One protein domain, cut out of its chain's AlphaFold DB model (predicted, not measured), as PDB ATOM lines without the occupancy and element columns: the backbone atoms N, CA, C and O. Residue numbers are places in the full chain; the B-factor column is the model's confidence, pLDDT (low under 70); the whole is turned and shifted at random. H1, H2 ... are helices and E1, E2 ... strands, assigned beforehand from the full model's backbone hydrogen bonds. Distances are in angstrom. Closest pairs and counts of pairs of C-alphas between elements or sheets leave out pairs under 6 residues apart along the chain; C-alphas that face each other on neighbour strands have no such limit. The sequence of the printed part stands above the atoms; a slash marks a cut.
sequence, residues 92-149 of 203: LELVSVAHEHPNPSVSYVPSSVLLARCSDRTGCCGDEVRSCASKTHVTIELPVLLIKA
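What this domain is: This is residues 92 to 149 of the 203 residues of the protein "Placenta growth factor" of Amphibalanus amphitrite (UniProt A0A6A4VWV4). With little regular structure, this is a loose rod: two small sheets, E1 with E3 near the middle and E2 with E4 toward one end, while unnamed residues 118 to 144 reach the other end and fold back. The 58 printed residues run E1, H1, E2, E3, E4, mostly strand, with 23 in named elements. Both sheets are antiparallel; the radius of gyration of the C-alphas is 14.8 A, the spans 46 by 20 by 14 A.

Where its parts are: Find C-alpha 92 at (157.661, 86.348, 172.173); E1, residues 92 to 96, runs 13.0 A. Next come H1, 97 to 100, 5.3 A; E2, 106 to 109, 9.6 A; E3, 112 to 117, 14.0 A; and E4, 145 to 148, 9.3 A, ending at (148.566, 60.270, 178.306).

How they stand to each other: Look at N 93 and O 115, 2.8 A, between antiparallel E1 and E3. H1, too short for an O i to N i+4 pair, has its Val 97 C-alpha 5.2 A from that of Ser 112, their closest. E2 runs on into E3 at 70 degrees. Antiparallel E2 and E4 bring N 107 and O 147 to 2.8 A.

The domain as a whole: The farthest C-alphas, Gly 126 and Ala 149, are 46.2 A apart. The printed part has no cut; E3 to E4 is a long link; residue 149 has pLDDT under 70.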
ATOM      1  N   LEU A  92     158.274  87.445 171.436       92.25
ATOM      2  CA  LEU A  92     157.661  86.348 172.173       92.25
ATOM      3  C   LEU A  92     156.399  85.882 171.446       92.25
ATOM      4  O   LEU A  92     155.468  86.659 171.240       92.25
ATOM      5  N   GLU A  93     156.367  84.604 171.093       92.69
ATOM      6  CA  GLU A  93     155.232  83.946 170.464       92.69
ATOM      7  C   GLU A  93     154.811  82.731 171.292       92.69
ATOM      8  O   GLU A  93     155.641  81.982 171.812       92.69
ATOM      9  N   LEU A  94     153.499  82.544 171.434       94.12
ATOM     10  CA  LEU A  94     152.930  81.386 172.106       94.12
ATOM     11  C   LEU A  94     152.856  80.219 171.115       94.12
ATOM     12  O   LEU A  94     152.044  80.230 170.192       94.12
ATOM     13  N   VAL A  95     153.691  79.207 171.319       93.50
ATOM     14  CA  VAL A  95     153.828  78.055 170.422       93.50
ATOM     15  C   VAL A  95     153.133  76.842 171.031       93.50
ATOM     16  O   VAL A  95     153.356  76.509 172.194       93.50
ATOM     17  N   SER A  96     152.289  76.161 170.254       93.88
ATOM     18  CA  SER A  96     151.614  74.939 170.704       93.88
ATOM     19  C   SER A  96     152.572  73.749 170.707       93.88
ATOM     20  O   SER A  96     153.106  73.376 169.663       93.88
ATOM     21  N   VAL A  97     152.719  73.094 171.863       93.75
ATOM     22  CA  VAL A  97     153.571  71.901 172.000       93.75
ATOM     23  C   VAL A  97     153.041  70.758 171.134       93.75
ATOM     24  O   VAL A  97     153.821  70.047 170.519       93.75
ATOM     25  N   ALA A  98     151.718  70.619 171.019       90.06
ATOM     26  CA  ALA A  98     151.093  69.577 170.204       90.06
ATOM     27  C   ALA A  98     151.250  69.803 168.690       90.06
ATOM     28  O   ALA A  98     151.115  68.854 167.924       90.06
ATOM     29  N   HIS A  99     151.500  71.040 168.246       90.56
ATOM     30  CA  HIS A  99     151.771  71.328 166.836       90.56
ATOM     31  C   HIS A  99     153.213  70.967 166.459       90.56
ATOM     32  O   HIS A  99     153.434  70.346 165.427       90.56
ATOM     33  N   GLU A 100     154.170  71.308 167.326       89.88
ATOM     34  CA  GLU A 100     155.599  71.008 167.136       89.88
ATOM     35  C   GLU A 100     155.920  69.527 167.405       89.88
ATOM     36  O   GLU A 100     156.749  68.919 166.734       89.88
ATOM     37  N   HIS A 101     155.219  68.919 168.365       89.31
ATOM     38  CA  HIS A 101     155.331  67.509 168.731       89.31
ATOM     39  C   HIS A 101     153.956  66.833 168.632       89.31
ATOM     40  O   HIS A 101     153.283  66.616 169.646       89.31
ATOM     41  N   PRO A 102     153.501  66.500 167.409       87.31
ATOM     42  CA  PRO A 102     152.192  65.904 167.200       87.31
ATOM     43  C   PRO A 102     152.134  64.487 167.770       87.31
ATOM     44  O   PRO A 102     152.745  63.553 167.252       87.31
ATOM     45  N   ASN A 103     151.347  64.314 168.831       81.75
ATOM     46  CA  ASN A 103     151.008  63.006 169.376       81.75
ATOM     47  C   ASN A 103     149.526  62.965 169.789       81.75
ATOM     48  O   ASN A 103     149.149  63.622 170.758       81.75
ATOM     49  N   PRO A 104     148.672  62.174 169.112       78.88
ATOM     50  CA  PRO A 104     147.239  62.128 169.412       78.88
ATOM     51  C   PRO A 104     146.902  61.408 170.729       78.88
ATOM     52  O   PRO A 104     145.777  61.508 171.208       78.88
ATOM     53  N   SER A 105     147.848  60.666 171.315       80.75
ATOM     54  CA  SER A 105     147.637  59.889 172.548       80.75
ATOM     55  C   SER A 105     148.076  60.633 173.811       80.75
ATOM     56  O   SER A 105     148.000  60.089 174.915       80.75
ATOM     57  N   VAL A 106     148.568  61.864 173.672       84.38
ATOM     58  CA  VAL A 106     149.126  62.646 174.774       84.38
ATOM     59  C   VAL A 106     148.564  64.059 174.749       84.38
ATOM     60  O   VAL A 106     148.507  64.712 173.714       84.38
ATOM     61  N   SER A 107     148.174  64.537 175.922       87.88
ATOM     62  CA  SER A 107     147.928  65.942 176.195       87.88
ATOM     63  C   SER A 107     149.138  66.519 176.926       87.88
ATOM     64  O   SER A 107     149.590  65.971 177.933       87.88
ATOM     65  N   TYR A 108     149.683  67.606 176.395       90.06
ATOM     66  CA  TYR A 108     150.825  68.308 176.970       90.06
ATOM     67  C   TYR A 108     150.337  69.378 177.951       90.06
ATOM     68  O   TYR A 108     149.428  70.144 177.622       90.06
ATOM     69  N   VAL A 109     150.939  69.442 179.143       91.00
ATOM     70  CA  VAL A 109     150.673  70.486 180.144       91.00
ATOM     71  C   VAL A 109     151.988  71.174 180.541       91.00
ATOM     72  O   VAL A 109     152.866  70.509 181.096       91.00
ATOM     73  N   PRO A 110     152.136  72.491 180.297       93.50
ATOM     74  CA  PRO A 110     151.205  73.358 179.565       93.50
ATOM     75  C   PRO A 110     151.082  72.955 178.082       93.50
ATOM     76  O   PRO A 110     152.006  72.393 177.498       93.50
ATOM     77  N   SER A 111     149.942  73.255 177.450       91.12
ATOM     78  CA  SER A 111     149.693  72.922 176.033       91.12
ATOM     79  C   SER A 111     150.457  73.820 175.058       91.12
ATOM     80  O   SER A 111     150.507  73.563 173.852       91.12
ATOM     81  N   SER A 112     150.997  74.929 175.554       94.75
ATOM     82  CA  SER A 112     151.711  75.926 174.769       94.75
ATOM     83  C   SER A 112     152.798  76.574 175.614       94.75
ATOM     84  O   SER A 112     152.641  76.704 176.827       94.75
ATOM     85  N   VAL A 113     153.889  76.980 174.971       95.00
ATOM     86  CA  VAL A 113     155.042  77.607 175.623       95.00
ATOM     87  C   VAL A 113     155.412  78.891 174.892       95.00
ATOM     88  O   VAL A 113     155.249  78.993 173.679       95.00
ATOM     89  N   LEU A 114     155.885  79.891 175.636       95.12
ATOM     90  CA  LEU A 114     156.386  81.140 175.072       95.12
ATOM     91  C   LEU A 114     157.815  80.947 174.569       95.12
ATOM     92  O   LEU A 114     158.714  80.662 175.357       95.12
ATOM     93  N   LEU A 115     158.017  81.138 173.269       93.94
ATOM     94  CA  LEU A 115     159.322  81.070 172.621       93.94
ATOM     95  C   LEU A 115     159.617  82.379 171.894       93.94
ATOM     96  O   LEU A 115     158.718  83.037 171.377       93.94
ATOM     97  N   ALA A 116     160.892  82.750 171.832       93.75
ATOM     98  CA  ALA A 116     161.331  83.882 171.031       93.75
ATOM     99  C   ALA A 116     161.446  83.445 169.560       93.75
ATOM    100  O   ALA A 116     162.291  82.610 169.229       93.75
ATOM    101  N   ARG A 117     160.601  83.991 168.676       91.19
ATOM    102  CA  ARG A 117     160.592  83.686 167.237       91.19
ATOM    103  C   ARG A 117     160.694  84.948 166.383       91.19
ATOM    104  O   ARG A 117     160.188  86.015 166.731       91.19
ATOM    105  N   CYS A 118     161.368  84.807 165.246       91.69
ATOM    106  CA  CYS A 118     161.337  85.794 164.171       91.69
ATOM    107  C   CYS A 118     160.225  85.401 163.196       91.69
ATOM    108  O   CYS A 118     160.200  84.261 162.737       91.69
ATOM    109  N   SER A 119     159.317  86.330 162.904       87.94
ATOM    110  CA  SER A 119     158.203  86.123 161.982       87.94
ATOM    111  C   SER A 119     157.821  87.443 161.321       87.94
ATOM    112  O   SER A 119     157.953  88.505 161.931       87.94
ATOM    113  N   ASP A 120     157.246  87.360 160.122       87.94
ATOM    114  CA  ASP A 120     156.632  88.489 159.411       87.94
ATOM    115  C   ASP A 120     155.506  89.159 160.215       87.94
ATOM    116  O   ASP A 120     155.144  90.306 159.966       87.94
ATOM    117  N   ARG A 121     154.946  88.450 161.209       81.88
ATOM    118  CA  ARG A 121     153.891  88.973 162.091       81.88
ATOM    119  C   ARG A 121     154.417  89.877 163.201       81.88
ATOM    120  O   ARG A 121     153.635  90.619 163.786       81.88
ATOM    121  N   THR A 122     155.696  89.763 163.541       81.56
ATOM    122  CA  THR A 122     156.286  90.435 164.705       81.56
ATOM    123  C   THR A 122     157.309  91.490 164.315       81.56
ATOM    124  O   THR A 122     157.513  92.443 165.068       81.56
ATOM    125  N   GLY A 123     157.887  91.379 163.118       85.06
ATOM    126  CA  GLY A 123     158.633  92.462 162.501       85.06
ATOM    127  C   GLY A 123     158.637  92.377 160.981       85.06
ATOM    128  O   GLY A 123     158.550  91.295 160.405       85.06
ATOM    129  N   CYS A 124     158.766  93.531 160.333       85.88
ATOM    130  CA  CYS A 124     158.769  93.628 158.876       85.88
ATOM    131  C   CYS A 124     160.168  93.940 158.332       85.88
ATOM    132  O   CYS A 124     160.998  94.585 158.987       85.88
ATOM    133  N   CYS A 125     160.420  93.477 157.111       86.81
ATOM    134  CA  CYS A 125     161.527  93.938 156.283       86.81
ATOM    135  C   CYS A 125     161.087  95.194 155.512       86.81
ATOM    136  O   CYS A 125     159.903  95.375 155.254       86.81
ATOM    137  N   GLY A 126     162.029  96.058 155.119       82.44
ATOM    138  CA  GLY A 126     161.715  97.255 154.321       82.44
ATOM    139  C   GLY A 126     161.253  96.968 152.884       82.44
ATOM    140  O   GLY A 126     160.862  97.893 152.187       82.44
ATOM    141  N   ASP A 127     161.293  95.701 152.463       84.00
ATOM    142  CA  ASP A 127     160.952  95.238 151.121       84.00
ATOM    143  C   ASP A 127     159.904  94.118 151.214       84.00
ATOM    144  O   ASP A 127     160.024  93.234 152.064       84.00
ATOM    145  N   GLU A 128     158.941  94.087 150.292       83.06
ATOM    146  CA  GLU A 128     157.866  93.073 150.248       83.06
ATOM    147  C   GLU A 128     158.353  91.665 149.859       83.06
ATOM    148  O   GLU A 128     157.646  90.678 150.031       83.06
ATOM    149  N   VAL A 129     159.574  91.557 149.328       86.94
ATOM    150  CA  VAL A 129     160.131  90.300 148.796       86.94
ATOM    151  C   VAL A 129     160.812  89.460 149.883       86.94
ATOM    152  O   VAL A 129     161.033  88.264 149.697       86.94
ATOM    153  N   ARG A 130     161.193  90.065 151.018       87.38
ATOM    154  CA  ARG A 130     161.958  89.378 152.069       87.38
ATOM    155  C   ARG A 130     161.078  89.066 153.272       87.38
ATOM    156  O   ARG A 130     160.603  89.981 153.937       87.38
ATOM    157  N   SER A 131     160.999  87.787 153.622       89.00
ATOM    158  CA  SER A 131     160.414  87.349 154.888       89.00
ATOM    159  C   SER A 131     161.434  87.376 156.029       89.00
ATOM    160  O   SER A 131     162.603  87.011 155.876       89.00
ATOM    161  N   CYS A 132     160.972  87.810 157.192       91.06
ATOM    162  CA  CYS A 132     161.667  87.806 158.460       91.06
ATOM    163  C   CYS A 132     161.799  86.374 158.991       91.06
ATOM    164  O   CYS A 132     160.824  85.742 159.395       91.06
ATOM    165  N   ALA A 133     163.034  85.879 159.032       90.44
ATOM    166  CA  ALA A 133     163.367  84.555 159.541       90.44
ATOM    167  C   ALA A 133     164.550  84.613 160.518       90.44
ATOM    168  O   ALA A 133     165.325  85.575 160.558       90.44
ATOM    169  N   SER A 134     164.697  83.566 161.325       91.69
ATOM    170  CA  SER A 134     165.816  83.425 162.256       91.69
ATOM    171  C   SER A 134     167.133  83.217 161.507       91.69
ATOM    172  O   SER A 134     167.241  82.306 160.690       91.69
ATOM    173  N   LYS A 135     168.162  84.006 161.838       91.69
ATOM    174  CA  LYS A 135     169.539  83.767 161.363       91.69
ATOM    175  C   LYS A 135     170.241  82.676 162.169       91.69
ATOM    176  O   LYS A 135     171.025  81.907 161.630       91.69
ATOM    177  N   THR A 136     169.953  82.630 163.463       91.56
ATOM    178  CA  THR A 136     170.475  81.653 164.414       91.56
ATOM    179  C   THR A 136     169.330  81.165 165.292       91.56
ATOM    180  O   THR A 136     168.372  81.899 165.537       91.56
ATOM    181  N   HIS A 137     169.417  79.919 165.744       92.88
ATOM    182  CA  HIS A 137     168.476  79.333 166.689       92.88
ATOM    183  C   HIS A 137     169.252  78.697 167.839       92.88
ATOM    184  O   HIS A 137     170.358  78.193 167.654       92.88
ATOM    185  N   VAL A 138     168.666  78.753 169.031       94.06
ATOM    186  CA  VAL A 138     169.167  78.071 170.222       94.06
ATOM    187  C   VAL A 138     168.075  77.117 170.661       94.06
ATOM    188  O   VAL A 138     166.925  77.523 170.831       94.06
ATOM    189  N   THR A 139     168.429  75.849 170.821       92.31
ATOM    190  CA  THR A 139     167.512  74.850 171.358       92.31
ATOM    191  C   THR A 139     167.455  75.008 172.867       92.31
ATOM    192  O   THR A 139     168.492  75.066 173.526       92.31
ATOM    193  N   ILE A 140     166.244  75.090 173.409       92.81
ATOM    194  CA  ILE A 140     166.012  75.113 174.850       92.81
ATOM    195  C   ILE A 140     165.245  73.863 175.252       92.81
ATOM    196  O   ILE A 140     164.348  73.417 174.538       92.81
ATOM    197  N   GLU A 141     165.592  73.314 176.407       93.12
ATOM    198  CA  GLU A 141     164.878  72.188 176.990       93.12
ATOM    199  C   GLU A 141     163.895  72.710 178.030       93.12
ATOM    200  O   GLU A 141     164.252  73.459 178.941       93.12
ATOM    201  N   LEU A 142     162.630  72.340 177.861       92.19
ATOM    202  CA  LEU A 142     161.534  72.783 178.708       92.19
ATOM    203  C   LEU A 142     160.854  71.550 179.307       92.19
ATOM    204  O   LEU A 142     160.462  70.654 178.554       92.19
ATOM    205  N   PRO A 143     160.677  71.481 180.635       92.31
ATOM    206  CA  PRO A 143     159.931  70.394 181.246       92.31
ATOM    207  C   PRO A 143     158.441  70.547 180.919       92.31
ATOM    208  O   PRO A 143     157.821  71.561 181.238       92.31
ATOM    209  N   VAL A 144     157.855  69.523 180.298       90.94
ATOM    210  CA  VAL A 144     156.424  69.464 179.974       90.94
ATOM    211  C   VAL A 144     155.849  68.175 180.539       90.94
ATOM    212  O   VAL A 144     156.428  67.101 180.382       90.94
ATOM    213  N   LEU A 145     154.694  68.267 181.192       91.38
ATOM    214  CA  LEU A 145     153.984  67.096 181.687       91.38
ATOM    215  C   LEU A 145     153.229  66.438 180.531       91.38
ATOM    216  O   LEU A 145     152.413  67.072 179.861       91.38
ATOM    217  N   LEU A 146     153.490  65.149 180.318       91.50
ATOM    218  CA  LEU A 146     152.765  64.326 179.356       91.50
ATOM    219  C   LEU A 146     151.629  63.616 180.084       91.50
ATOM    220  O   LEU A 146     151.834  62.607 180.759       91.50
ATOM    221  N   ILE A 147     150.413  64.117 179.919       86.62
ATOM    222  CA  ILE A 147     149.220  63.409 180.359       86.62
ATOM    223  C   ILE A 147     148.809  62.522 179.196       86.62
ATOM    224  O   ILE A 147     148.223  62.991 178.223       86.62
ATOM    225  N   LYS A 148     149.131  61.227 179.262       77.31
ATOM    226  CA  LYS A 148     148.566  60.270 178.306       77.31
ATOM    227  C   LYS A 148     147.055  60.361 178.409       77.31
ATOM    228  O   LYS A 148     146.469  60.020 179.437       77.31
ATOM    229  N   ALA A 149     146.433  60.845 177.342       57.06
ATOM    230  CA  ALA A 149     145.002  60.775 177.231       57.06
ATOM    231  C   ALA A 149     144.689  59.290 177.111       57.06
ATOM    232  O   ALA A 149     144.925  58.660 176.081       57.06
TER     233      ALA A 149